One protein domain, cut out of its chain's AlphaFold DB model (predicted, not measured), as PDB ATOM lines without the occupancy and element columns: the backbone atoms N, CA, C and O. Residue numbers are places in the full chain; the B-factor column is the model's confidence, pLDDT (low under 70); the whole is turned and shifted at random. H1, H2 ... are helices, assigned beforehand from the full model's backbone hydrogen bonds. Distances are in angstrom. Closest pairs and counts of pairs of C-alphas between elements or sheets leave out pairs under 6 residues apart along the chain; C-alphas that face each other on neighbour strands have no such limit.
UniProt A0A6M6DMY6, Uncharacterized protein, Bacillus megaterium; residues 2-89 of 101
ATOM      1  N   VAL A   2     -35.518  27.154 -30.050       93.81
ATOM      2  CA  VAL A   2     -34.486  28.060 -29.497       93.81
ATOM      3  C   VAL A   2     -34.583  29.498 -30.022       93.81
ATOM      4  O   VAL A   2     -34.711  30.410 -29.222       93.81
ATOM      5  N   GLU A   3     -34.668  29.712 -31.339       95.25
ATOM      6  CA  GLU A   3     -34.807  31.070 -31.909       95.25
ATOM      7  C   GLU A   3     -36.018  31.861 -31.388       95.25
ATOM      8  O   GLU A   3     -35.953  33.074 -31.211       95.25
ATOM      9  N   LYS A   4     -37.144  31.186 -31.116       96.38
ATOM     10  CA  LYS A   4     -38.330  31.853 -30.558       96.38
ATOM     11  C   LYS A   4     -38.092  32.278 -29.110       96.38
ATOM     12  O   LYS A   4     -38.563  33.340 -28.722       96.38
ATOM     13  N   LEU A   5     -37.364  31.466 -28.344       97.50
ATOM     14  CA  LEU A   5     -36.976  31.782 -26.971       97.50
ATOM     15  C   LEU A   5     -35.938  32.906 -26.928       97.50
ATOM     16  O   LEU A   5     -36.076  33.804 -26.113       97.50
ATOM     17  N   LEU A   6     -34.973  32.929 -27.853       96.56
ATOM     18  CA  LEU A   6     -34.022  34.040 -27.973       96.56
ATOM     19  C   LEU A   6     -34.721  35.355 -28.325       96.56
ATOM     20  O   LEU A   6     -34.450  36.379 -27.712       96.56
ATOM     21  N   ASN A   7     -35.690  35.334 -29.244       97.62
ATOM     22  CA  ASN A   7     -36.505  36.519 -29.522       97.62
ATOM     23  C   ASN A   7     -37.313  36.979 -28.295       97.62
ATOM     24  O   ASN A   7     -37.508  38.179 -28.107       97.62
ATOM     25  N   LEU A   8     -37.802  36.041 -27.477       96.69
ATOM     26  CA  LEU A   8     -38.494  36.363 -26.230       96.69
ATOM     27  C   LEU A   8     -37.531  36.988 -25.211       96.69
ATOM     28  O   LEU A   8     -37.867  38.026 -24.648       96.69
ATOM     29  N   LEU A   9     -36.343  36.407 -25.032       96.38
ATOM     30  CA  LEU A   9     -35.302  36.913 -24.138       96.38
ATOM     31  C   LEU A   9     -34.881  38.337 -24.523       96.38
ATOM     32  O   LEU A   9     -34.886  39.233 -23.682       96.38
ATOM     33  N   ASP A  10     -34.619  38.576 -25.810       95.19
ATOM     34  CA  ASP A  10     -34.287  39.908 -26.322       95.19
ATOM     35  C   ASP A  10     -35.424  40.909 -26.066       95.19
ATOM     36  O   ASP A  10     -35.190  42.060 -25.693       95.19
ATOM     37  N   GLY A  11     -36.675  40.469 -26.235       95.00
ATOM     38  CA  GLY A  11     -37.859  41.284 -25.976       95.00
ATOM     39  C   GLY A  11     -38.052  41.634 -24.498       95.00
ATOM     40  O   GLY A  11     -38.459  42.757 -24.197       95.00
ATOM     41  N   LEU A  12     -37.764  40.701 -23.584       93.75
ATOM     42  CA  LEU A  12     -37.805  40.933 -22.137       93.75
ATOM     43  C   LEU A  12     -36.721  41.926 -21.724       93.75
ATOM     44  O   LEU A  12     -37.042  42.958 -21.140       93.75
ATOM     45  N   ARG A  13     -35.473  41.699 -22.144       90.56
ATOM     46  CA  ARG A  13     -34.346  42.595 -21.847       90.56
ATOM     47  C   ARG A  13     -34.573  44.003 -22.389       90.56
ATOM     48  O   ARG A  13     -34.320  44.979 -21.691       90.56
ATOM     49  N   ALA A  14     -35.113  44.141 -23.602       91.38
ATOM     50  CA  ALA A  14     -35.439  45.449 -24.169       91.38
ATOM     51  C   ALA A  14     -36.558  46.182 -23.406       91.38
ATOM     52  O   ALA A  14     -36.575  47.413 -23.376       91.38
ATOM     53  N   LYS A  15     -37.516  45.455 -22.816       89.81
ATOM     54  CA  LYS A  15     -38.526  46.051 -21.929       89.81
ATOM     55  C   LYS A  15     -37.912  46.462 -20.599       89.81
ATOM     56  O   LYS A  15     -38.208  47.558 -20.140       89.81
ATOM     57  N   ASP A  16     -37.055  45.619 -20.040       87.44
ATOM     58  CA  ASP A  16     -36.391  45.877 -18.767       87.44
ATOM     59  C   ASP A  16     -35.529  47.142 -18.830       87.44
ATOM     60  O   ASP A  16     -35.699  48.042 -18.017       87.44
ATOM     61  N   HIS A  17     -34.745  47.307 -19.903       86.31
ATOM     62  CA  HIS A  17     -33.978  48.534 -20.152       86.31
ATOM     63  C   HIS A  17     -34.865  49.784 -20.198       86.31
ATOM     64  O   HIS A  17     -34.544  50.789 -19.579       86.31
ATOM     65  N   LYS A  18     -36.017  49.728 -20.881       87.19
ATOM     66  CA  LYS A  18     -36.947  50.872 -20.934       87.19
ATOM     67  C   LYS A  18     -37.531  51.216 -19.566       87.19
ATOM     68  O   LYS A  18     -37.803  52.385 -19.299       87.19
ATOM     69  N   ILE A  19     -37.785  50.204 -18.738       85.88
ATOM     70  CA  ILE A  19     -38.288  50.393 -17.377       85.88
ATOM     71  C   ILE A  19     -37.183  50.995 -16.509       85.88
ATOM     72  O   ILE A  19     -37.438  51.984 -15.828       85.88
ATOM     73  N   LEU A  20     -35.961  50.467 -16.583       85.50
ATOM     74  CA  LEU A  20     -34.800  50.998 -15.875       85.50
ATOM     75  C   LEU A  20     -34.500  52.445 -16.260       85.50
ATOM     76  O   LEU A  20     -34.337  53.272 -15.372       85.50
ATOM     77  N   ASP A  21     -34.537  52.792 -17.546       85.56
ATOM     78  CA  ASP A  21     -34.383  54.178 -18.005       85.56
ATOM     79  C   ASP A  21     -35.443  55.104 -17.385       85.56
ATOM     80  O   ASP A  21     -35.138  56.216 -16.949       85.56
ATOM     81  N   ALA A  22     -36.697  54.643 -17.307       84.94
ATOM     82  CA  ALA A  22     -37.782  55.400 -16.688       84.94
ATOM     83  C   ALA A  22     -37.613  55.533 -15.164       84.94
ATOM     84  O   ALA A  22     -37.919  56.586 -14.613       84.94
ATOM     85  N   ILE A  23     -37.113  54.497 -14.485       85.19
ATOM     86  CA  ILE A  23     -36.823  54.513 -13.043       85.19
ATOM     87  C   ILE A  23     -35.619  55.423 -12.745       85.19
ATOM     88  O   ILE A  23     -35.684  56.249 -11.833       85.19
ATOM     89  N   HIS A  24     -34.559  55.356 -13.551       83.38
ATOM     90  CA  HIS A  24     -33.394  56.233 -13.446       83.38
ATOM     91  C   HIS A  24     -33.764  57.702 -13.672       83.38
ATOM     92  O   HIS A  24     -33.258  58.574 -12.968       83.38
ATOM     93  N   ALA A  25     -34.707  57.996 -14.576       86.12
ATOM     94  CA  ALA A  25     -35.248  59.348 -14.740       86.12
ATOM     95  C   ALA A  25     -35.945  59.884 -13.470       86.12
ATOM     96  O   ALA A  25     -36.118  61.094 -13.326       86.12
ATOM     97  N   LEU A  26     -36.321  59.000 -12.540       86.75
ATOM     98  CA  LEU A  26     -36.878  59.336 -11.230       86.75
ATOM     99  C   LEU A  26     -35.815  59.371 -10.111       86.75
ATOM    100  O   LEU A  26     -36.187  59.526  -8.949       86.75
ATOM    101  N   ASN A  27     -34.515  59.264 -10.433       81.12
ATOM    102  CA  ASN A  27     -33.400  59.169  -9.474       81.12
ATOM    103  C   ASN A  27     -33.543  58.008  -8.470       81.12
ATOM    104  O   ASN A  27     -33.144  58.117  -7.311       81.12
ATOM    105  N   VAL A  28     -34.121  56.892  -8.912       80.50
ATOM    106  CA  VAL A  28     -34.213  55.657  -8.128       80.50
ATOM    107  C   VAL A  28     -33.240  54.638  -8.719       80.50
ATOM    108  O   VAL A  28     -33.214  54.451  -9.933       80.50
ATOM    109  N   GLU A  29     -32.438  53.985  -7.879       72.81
ATOM    110  CA  GLU A  29     -31.630  52.827  -8.284       72.81
ATOM    111  C   GLU A  29     -32.497  51.558  -8.252       72.81
ATOM    112  O   GLU A  29     -33.287  51.361  -7.326       72.81
ATOM    113  N   SER A  30     -32.383  50.711  -9.276       73.25
ATOM    114  CA  SER A  30     -33.122  49.450  -9.398       73.25
ATOM    115  C   SER A  30     -32.288  48.425 -10.162       73.25
ATOM    116  O   SER A  30     -31.638  48.771 -11.146       73.25
ATOM    117  N   GLU A  31     -32.319  47.165  -9.729       66.19
ATOM    118  CA  GLU A  31     -31.497  46.069 -10.275       66.19
ATOM    119  C   GLU A  31     -32.151  45.326 -11.460       66.19
ATOM    120  O   GLU A  31     -31.668  44.283 -11.893       66.19
ATOM    121  N   GLY A  32     -33.229  45.874 -12.024       63.50
ATOM    122  CA  GLY A  32     -34.003  45.257 -13.108       63.50
ATOM    123  C   GLY A  32     -35.338  44.723 -12.599       63.50
ATOM    124  O   GLY A  32     -35.457  44.262 -11.468       63.50
ATOM    125  N   PHE A  33     -36.381  44.858 -13.411       71.69
ATOM    126  CA  PHE A  33     -37.754  44.491 -13.066       71.69
ATOM    127  C   PHE A  33     -38.139  43.100 -13.587       71.69
ATOM    128  O   PHE A  33     -39.026  42.469 -13.023       71.69
ATOM    129  N   LEU A  34     -37.500  42.636 -14.666       76.31
ATOM    130  CA  LEU A  34     -37.822  41.378 -15.359       76.31
ATOM    131  C   LEU A  34     -36.699  40.335 -15.254       76.31
ATOM    132  O   LEU A  34     -36.453  39.566 -16.193       76.31
ATOM    133  N   THR A  35     -35.971  40.347 -14.139       81.19
ATOM    134  CA  THR A  35     -34.805  39.491 -13.897       81.19
ATOM    135  C   THR A  35     -35.217  38.021 -13.784       81.19
ATOM    136  O   THR A  35     -34.635  37.172 -14.456       81.19
ATOM    137  N   GLU A  36     -36.287  37.725 -13.036       88.56
ATOM    138  CA  GLU A  36     -36.806  36.359 -12.861       88.56
ATOM    139  C   GLU A  36     -37.373  35.775 -14.165       88.56
ATOM    140  O   GLU A  36     -37.098  34.622 -14.508       88.56
ATOM    141  N   GLU A  37     -38.142  36.549 -14.940       92.00
ATOM    142  CA  GLU A  37     -38.677  36.084 -16.223       92.00
ATOM    143  C   GLU A  37     -37.570  35.840 -17.247       92.00
ATOM    144  O   GLU A  37     -37.649  34.888 -18.030       92.00
ATOM    145  N   SER A  38     -36.537  36.686 -17.251       93.81
ATOM    146  CA  SER A  38     -35.379  36.506 -18.127       93.81
ATOM    147  C   SER A  38     -34.628  35.223 -17.764       93.81
ATOM    148  O   SER A  38     -34.377  34.408 -18.653       93.81
ATOM    149  N   GLU A  39     -34.384  34.975 -16.472       94.94
ATOM    150  CA  GLU A  39     -33.742  33.745 -15.989       94.94
ATOM    151  C   GLU A  39     -34.533  32.487 -16.394       94.94
ATOM    152  O   GLU A  39     -33.968  31.505 -16.881       94.94
ATOM    153  N   GLN A  40     -35.865  32.510 -16.270       96.19
ATOM    154  CA  GLN A  40     -36.704  31.381 -16.688       96.19
ATOM    155  C   GLN A  40     -36.571  31.077 -18.187       96.19
ATOM    156  O   GLN A  40     -36.544  29.909 -18.590       96.19
ATOM    157  N   VAL A  41     -36.477  32.110 -19.030       97.25
ATOM    158  CA  VAL A  41     -36.285  31.935 -20.477       97.25
ATOM    159  C   VAL A  41     -34.884  31.410 -20.790       97.25
ATOM    160  O   VAL A  41     -34.752  30.512 -21.624       97.25
ATOM    161  N   GLU A  42     -33.852  31.911 -20.112       97.75
ATOM    162  CA  GLU A  42     -32.477  31.412 -20.218       97.75
ATOM    163  C   GLU A  42     -32.394  29.924 -19.856       97.75
ATOM    164  O   GLU A  42     -31.873  29.115 -20.632       97.75
ATOM    165  N   ARG A  43     -33.029  29.524 -18.748       97.81
ATOM    166  CA  ARG A  43     -33.153  28.121 -18.343       97.81
ATOM    167  C   ARG A  43     -33.845  27.294 -19.426       97.81
ATOM    168  O   ARG A  43     -33.305  26.280 -19.867       97.81
ATOM    169  N   LEU A  44     -34.992  27.742 -19.944       98.00
ATOM    170  CA  LEU A  44     -35.704  27.052 -21.031       98.00
ATOM    171  C   LEU A  44     -34.856  26.885 -22.302       98.00
ATOM    172  O   LEU A  44     -34.968  25.856 -22.971       98.00
ATOM    173  N   ILE A  45     -34.005  27.858 -22.641       98.19
ATOM    174  CA  ILE A  45     -33.072  27.745 -23.771       98.19
ATOM    175  C   ILE A  45     -32.109  26.574 -23.551       98.19
ATOM    176  O   ILE A  45     -31.966  25.741 -24.451       98.19
ATOM    177  N   VAL A  46     -31.509  26.469 -22.361       97.75
ATOM    178  CA  VAL A  46     -30.602  25.364 -22.002       97.75
ATOM    179  C   VAL A  46     -31.319  24.015 -22.083       97.75
ATOM    180  O   VAL A  46     -30.813  23.087 -22.716       97.75
ATOM    181  N   TYR A  47     -32.536  23.910 -21.542       97.50
ATOM    182  CA  TYR A  47     -33.344  22.686 -21.608       97.50
ATOM    183  C   TYR A  47     -33.678  22.265 -23.042       97.50
ATOM    184  O   TYR A  47     -33.540  21.097 -23.404       97.50
ATOM    185  N   VAL A  48     -34.090  23.207 -23.894       97.56
ATOM    186  CA  VAL A  48     -34.416  22.919 -25.304       97.56
ATOM    187  C   VAL A  48     -33.178  22.492 -26.099       97.56
ATOM    188  O   VAL A  48     -33.307  21.782 -27.099       97.56
ATOM    189  N   LEU A  49     -31.985  22.899 -25.664       96.94
ATOM    190  CA  LEU A  49     -30.711  22.460 -26.233       96.94
ATOM    191  C   LEU A  49     -30.235  21.098 -25.696       96.94
ATOM    192  O   LEU A  49     -29.240  20.583 -26.198       96.94
ATOM    193  N   GLY A  50     -30.970  20.486 -24.762       96.44
ATOM    194  CA  GLY A  50     -30.677  19.165 -24.194       96.44
ATOM    195  C   GLY A  50     -29.999  19.200 -22.823       96.44
ATOM    196  O   GLY A  50     -29.598  18.152 -22.323       96.44
ATOM    197  N   GLY A  51     -29.865  20.384 -22.222       96.38
ATOM    198  CA  GLY A  51     -29.287  20.562 -20.898       96.38
ATOM    199  C   GLY A  51     -30.275  20.305 -19.757       96.38
ATOM    200  O   GLY A  51     -31.395  19.831 -19.940       96.38
ATOM    201  N   ASN A  52     -29.834  20.634 -18.546       96.12
ATOM    202  CA  ASN A  52     -30.584  20.524 -17.295       96.12
ATOM    203  C   ASN A  52     -30.155  21.661 -16.347       96.12
ATOM    204  O   ASN A  52     -29.311  22.476 -16.720       96.12
ATOM    205  N   ASP A  53     -30.683  21.687 -15.122       95.62
ATOM    206  CA  ASP A  53     -30.361  22.729 -14.137       95.62
ATOM    207  C   ASP A  53     -28.860  22.888 -13.859       95.62
ATOM    208  O   ASP A  53     -28.385  24.013 -13.781       95.62
ATOM    209  N   LYS A  54     -28.079  21.800 -13.817       94.31
ATOM    210  CA  LYS A  54     -26.622  21.894 -13.595       94.31
ATOM    211  C   LYS A  54     -25.895  22.559 -14.756       94.31
ATOM    212  O   LYS A  54     -24.961  23.323 -14.546       94.31
ATOM    213  N   HIS A  55     -26.318  22.268 -15.986       95.50
ATOM    214  CA  HIS A  55     -25.796  22.977 -17.152       95.50
ATOM    215  C   HIS A  55     -26.151  24.456 -17.082       95.50
ATOM    216  O   HIS A  55     -25.312  25.293 -17.385       95.50
ATOM    217  N   PHE A  56     -27.392  24.762 -16.704       96.06
ATOM    218  CA  PHE A  56     -27.859  26.133 -16.593       96.06
ATOM    219  C   PHE A  56     -27.047  26.918 -15.558       96.06
ATOM    220  O   PHE A  56     -26.491  27.948 -15.919       96.06
ATOM    221  N   GLU A  57     -26.897  26.387 -14.341       94.12
ATOM    222  CA  GLU A  57     -26.069  26.974 -13.277       94.12
ATOM    223  C   GLU A  57     -24.643  27.241 -13.777       94.12
ATOM    224  O   GLU A  57     -24.148  28.359 -13.688       94.12
ATOM    225  N   TYR A  58     -24.014  26.251 -14.417       93.31
ATOM    226  CA  TYR A  58     -22.666  26.406 -14.958       93.31
ATOM    227  C   TYR A  58     -22.558  27.493 -16.044       93.31
ATOM    228  O   TYR A  58     -21.614  28.285 -16.049       93.31
ATOM    229  N   ILE A  59     -23.515  27.537 -16.975       93.69
ATOM    230  CA  ILE A  59     -23.566  28.525 -18.066       93.69
ATOM    231  C   ILE A  59     -23.799  29.935 -17.507       93.69
ATOM    232  O   ILE A  59     -23.197  30.891 -17.999       93.69
ATOM    233  N   GLN A  60     -24.652  30.057 -16.487       92.50
ATOM    234  CA  GLN A  60     -24.954  31.314 -15.812       92.50
ATOM    235  C   GLN A  60     -23.731  31.836 -15.045       92.50
ATOM    236  O   GLN A  60     -23.322  32.973 -15.274       92.50
ATOM    237  N   ASP A  61     -23.087  30.988 -14.238       90.62
ATOM    238  CA  ASP A  61     -21.873  31.325 -13.477       90.62
ATOM    239  C   ASP A  61     -20.692  31.699 -14.384       90.62
ATOM    240  O   ASP A  61     -19.833  32.499 -14.013       90.62
ATOM    241  N   SER A  62     -20.656  31.142 -15.597       89.62
ATOM    242  CA  SER A  62     -19.620  31.433 -16.595       89.62
ATOM    243  C   SER A  62     -19.865  32.726 -17.382       89.62
ATOM    244  O   SER A  62     -19.076  33.044 -18.268       89.62
ATOM    245  N   GLY A  63     -20.952  33.457 -17.115       91.12
ATOM    246  CA  GLY A  63     -21.232  34.752 -17.744       91.12
ATOM    247  C   GLY A  63     -21.774  34.684 -19.175       91.12
ATOM    248  O   GLY A  63     -22.034  35.716 -19.777       91.12
ATOM    249  N   VAL A  64     -22.050  33.499 -19.726       93.94
ATOM    250  CA  VAL A  64     -22.441  33.337 -21.143       93.94
ATOM    251  C   VAL A  64     -23.698  34.143 -21.510       93.94
ATOM    252  O   VAL A  64     -23.771  34.767 -22.572       93.94
ATOM    253  N   PHE A  65     -24.711  34.154 -20.638       94.25
ATOM    254  CA  PHE A  65     -25.924  34.946 -20.865       94.25
ATOM    255  C   PHE A  65     -25.709  36.448 -20.653       94.25
ATOM    256  O   PHE A  65     -26.416  37.241 -21.288       94.25
ATOM    257  N   LEU A  66     -24.746  36.828 -19.807       91.94
ATOM    258  CA  LEU A  66     -24.336  38.213 -19.584       91.94
ATOM    259  C   LEU A  66     -23.595  38.755 -20.813       91.94
ATOM    260  O   LEU A  66     -23.986  39.795 -21.336       91.94
ATOM    261  N   ASP A  67     -22.637  38.006 -21.357       92.25
ATOM    262  CA  ASP A  67     -21.920  38.356 -22.591       92.25
ATOM    263  C   ASP A  67     -22.903  38.522 -23.761       92.25
ATOM    264  O   ASP A  67     -22.824  39.467 -24.552       92.25
ATOM    265  N   TYR A  68     -23.909  37.643 -23.847       93.69
ATOM    266  CA  TYR A  68     -24.997  37.795 -24.812       93.69
ATOM    267  C   TYR A  68     -25.843  39.057 -24.554       93.69
ATOM    268  O   TYR A  68     -26.232  39.739 -25.503       93.69
ATOM    269  N   ALA A  69     -26.123  39.410 -23.291       90.56
ATOM    270  CA  ALA A  69     -26.857  40.635 -22.936       90.56
ATOM    271  C   ALA A  69     -26.110  41.900 -23.362       90.56
ATOM    272  O   ALA A  69     -26.709  42.818 -23.926       90.56
ATOM    273  N   ASN A  70     -24.794  41.891 -23.164       89.69
ATOM    274  CA  ASN A  70     -23.889  42.980 -23.508       89.69
ATOM    275  C   ASN A  70     -23.563  43.039 -25.007       89.69
ATOM    276  O   ASN A  70     -22.860  43.945 -25.450       89.69
ATOM    277  N   LYS A  71     -24.121  42.118 -25.811       90.69
ATOM    278  CA  LYS A  71     -23.866  41.974 -27.253       90.69
ATOM    279  C   LYS A  71     -22.399  41.668 -27.579       90.69
ATOM    280  O   LYS A  71     -21.955  41.927 -28.696       90.69
ATOM    281  N   GLU A  72     -21.672  41.101 -26.623       92.06
ATOM    282  CA  GLU A  72     -20.297  40.623 -26.794       92.06
ATOM    283  C   GLU A  72     -20.270  39.261 -27.495       92.06
ATOM    284  O   GLU A  72     -19.318  38.937 -28.197       92.06
ATOM    285  N   THR A  73     -21.354  38.492 -27.366       89.81
ATOM    286  CA  THR A  73     -21.541  37.193 -28.018       89.81
ATOM    287  C   THR A  73     -22.706  37.232 -29.009       89.81
ATOM    288  O   THR A  73     -23.775  37.782 -28.727       89.81
ATOM    289  N   SER A  74     -22.534  36.614 -30.181       94.00
ATOM    290  CA  SER A  74     -23.613  36.482 -31.175       94.00
ATOM    291  C   SER A  74     -24.618  35.376 -30.812       94.00
ATOM    292  O   SER A  74     -24.301  34.444 -30.081       94.00
ATOM    293  N   ARG A  75     -25.832  35.392 -31.384       95.44
ATOM    294  CA  ARG A  75     -26.824  34.312 -31.161       95.44
ATOM    295  C   ARG A  75     -26.295  32.920 -31.518       95.44
ATOM    296  O   ARG A  75     -26.511  31.967 -30.776       95.44
ATOM    297  N   SER A  76     -25.618  32.797 -32.658       94.81
ATOM    298  CA  SER A  76     -25.032  31.526 -33.101       94.81
ATOM    299  C   SER A  76     -23.971  31.021 -32.130       94.81
ATOM    300  O   SER A  76     -23.892  29.824 -31.867       94.81
ATOM    301  N   GLU A  77     -23.183  31.936 -31.580       94.56
ATOM    302  CA  GLU A  77     -22.102  31.636 -30.648       94.56
ATOM    303  C   GLU A  77     -22.629  31.299 -29.254       94.56
ATOM    304  O   GLU A  77     -22.175  30.321 -28.671       94.56
ATOM    305  N   LEU A  78     -23.676  31.983 -28.782       95.75
ATOM    306  CA  LEU A  78     -24.424  31.596 -27.584       95.75
ATOM    307  C   LEU A  78     -24.913  30.145 -27.699       95.75
ATOM    308  O   LEU A  78     -24.653  29.320 -26.826       95.75
ATOM    309  N   ILE A  79     -25.588  29.808 -28.804       96.75
ATOM    310  CA  ILE A  79     -26.103  28.451 -29.031       96.75
ATOM    311  C   ILE A  79     -24.958  27.434 -29.080       96.75
ATOM    312  O   ILE A  79     -25.075  26.357 -28.494       96.75
ATOM    313  N   SER A  80     -23.868  27.757 -29.782       95.50
ATOM    314  CA  SER A  80     -22.692  26.889 -29.892       95.50
ATOM    315  C   SER A  80     -22.055  26.630 -28.527       95.50
ATOM    316  O   SER A  80     -21.763  25.488 -28.188       95.50
ATOM    317  N   THR A  81     -21.908  27.677 -27.721       94.44
ATOM    318  CA  THR A  81     -21.299  27.622 -26.391       94.44
ATOM    319  C   THR A  81     -22.129  26.777 -25.432       94.44
ATOM    320  O   THR A  81     -21.599  25.891 -24.764       94.44
ATOM    321  N   ILE A  82     -23.452  26.972 -25.420       95.50
ATOM    322  CA  ILE A  82     -24.362  26.157 -24.605       95.50
ATOM    323  C   ILE A  82     -24.287  24.684 -25.024       95.50
ATOM    324  O   ILE A  82     -24.204  23.806 -24.168       95.50
ATOM    325  N   ARG A  83     -24.274  24.390 -26.332       95.69
ATOM    326  CA  ARG A  83     -24.135  23.011 -26.829       95.69
ATOM    327  C   ARG A  83     -22.825  22.378 -26.386       95.69
ATOM    328  O   ARG A  83     -22.849  21.253 -25.909       95.69
ATOM    329  N   GLN A  84     -21.718  23.106 -26.468       93.50
ATOM    330  CA  GLN A  84     -20.420  22.612 -26.021       93.50
ATOM    331  C   GLN A  84     -20.397  22.343 -24.509       93.50
ATOM    332  O   GLN A  84     -19.855  21.328 -24.074       93.50
ATOM    333  N   ALA A  85     -21.002  23.222 -23.705       92.00
ATOM    334  CA  ALA A  85     -21.133  23.015 -22.264       92.00
ATOM    335  C   ALA A  85     -21.976  21.769 -21.939       92.00
ATOM    336  O   ALA A  85     -21.660  21.048 -20.992       92.00
ATOM    337  N   ILE A  86     -23.007  21.493 -22.745       94.38
ATOM    338  CA  ILE A  86     -23.835  20.287 -22.636       94.38
ATOM    339  C   ILE A  86     -23.072  19.029 -23.056       94.38
ATOM    340  O   ILE A  86     -23.055  18.037 -22.333       94.38
ATOM    341  N   GLU A  87     -22.406  19.063 -24.207       93.06
ATOM    342  CA  GLU A  87     -21.668  17.924 -24.761       93.06
ATOM    343  C   GLU A  87     -20.502  17.495 -23.866       93.06
ATOM    344  O   GLU A  87     -20.228  16.302 -23.734       93.06
ATOM    345  N   ASN A  88     -19.853  18.457 -23.207       88.62
ATOM    346  CA  ASN A  88     -18.766  18.188 -22.274       88.62
ATOM    347  C   ASN A  88     -19.245  17.923 -20.841       88.62
ATOM    348  O   ASN A  88     -18.400  17.811 -19.954       88.62
ATOM    349  N   ASP A  89     -20.559  17.821 -20.594       85.81
ATOM    350  CA  ASP A  89     -21.120  17.551 -19.263       85.81
ATOM    351  C   ASP A  89     -20.529  18.522 -18.229       85.81
ATOM    352  O   ASP A  89     -19.991  18.088 -17.210       85.81
TER     353      ASP A  89
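This is residues 2 to 89 of the 101 residues of an uncharacterized protein of Bacillus megaterium (UniProt A0A6M6DMY6). A long helical hairpin, H1 and H2 side by side, has three shorter helices, H3, H4 and H5, gathered over one side of it, toward the end where H1 begins. H4 and H5 make a second, smaller hairpin that runs steeply crosswise to the first, and the later part of H1 with the link that folds back to H2 reaches past these three and makes much of the length. The printed part has 88 residues with five named helices, H1 to H5 in that order along the chain, and no named strand, and the class is all helix. The whole is compact, with a radius of gyration of the C-alphas of 13.9 A, and it spans 46 by 21 by 20 A along its three main axes.

The longest helix, H1, residues 2 to 24, touches H2, residues 35 to 48, with 13 pairs of C-alphas within 8 A. Their closest C-alphas are those of Val 2 and Ile 45, 5.9 A apart. They form a helical hairpin, two helices that follow each other and run opposite ways, at a shallow tilt of 12 degrees. H2 in turn touches H3, residues 53 to 61, with its residues 42 to 46 alone. Their closest C-alphas, those of Arg 43 and Phe 56, are 5.9 A apart, and the two run opposite ways at a steep tilt of 56 degrees. H3 also touches H5, residues 75 to 87, which touches H3 with residues 82 to 86 alone. The closest C-alphas there are those of His 55 and Ile 86, 6.4 A apart, at a steep tilt of 52 degrees, opposite ways. H5 touches H4, residues 64 to 69, with the C-alphas of Tyr 68 and Leu 78 closest at 6.8 A. H4 and H5 form the second helical hairpin, opposite ways at a shallow tilt of 15 degrees. The helix packing is part aligned, part crossed: of the 4 touching pairs, 2 are at a shallow tilt. Between the two hairpins the helices are close but not clearly touching: H2 and H5 come to 6.8 A at the C-alphas of Val 46 and Ile 82, and H1 and H4 to 7.8 A at those of Arg 13 and Ala 69. H1 and H3 are apart. In H1, H2, H3, H4 and H5 every O i to N i+4 pair is within hydrogen-bond range.

H1 begins at C-alpha 2, at (-34.486, 28.060, -29.497), and runs 32.4 A from first to last C-alpha, ending with His 24 at (-33.394, 56.233, -13.446). H2, residues 35 to 48, runs 20.1 A, from Thr 35 to Val 48. H3, from Asp 53 to Asp 61, is 12.1 A long, and H4, from Val 64 to Ala 69, is 8.7 A. H5, from Arg 75 to Glu 87, runs 18.3 A and ends at C-alpha 87, at (-21.668, 17.924, -24.761).

The two C-alphas farthest apart are those of Leu 26 and Asn 88, 46.3 A, while the first and last printed C-alphas, those of Val 2 and Asp 89, are 19.8 A apart. The printed part runs from residue 2 to residue 89 of a chain of 101 residues and has no cut. The links from H2 to H3, H3 to H4 and H4 to H5 are tight, the link from H1 to H2, of 10 residues, is short, and no link is long. The mean pLDDT of the printed part is 91.1, and the two residues under 70, residues 31 to 32, lie in the link from H1 to H2.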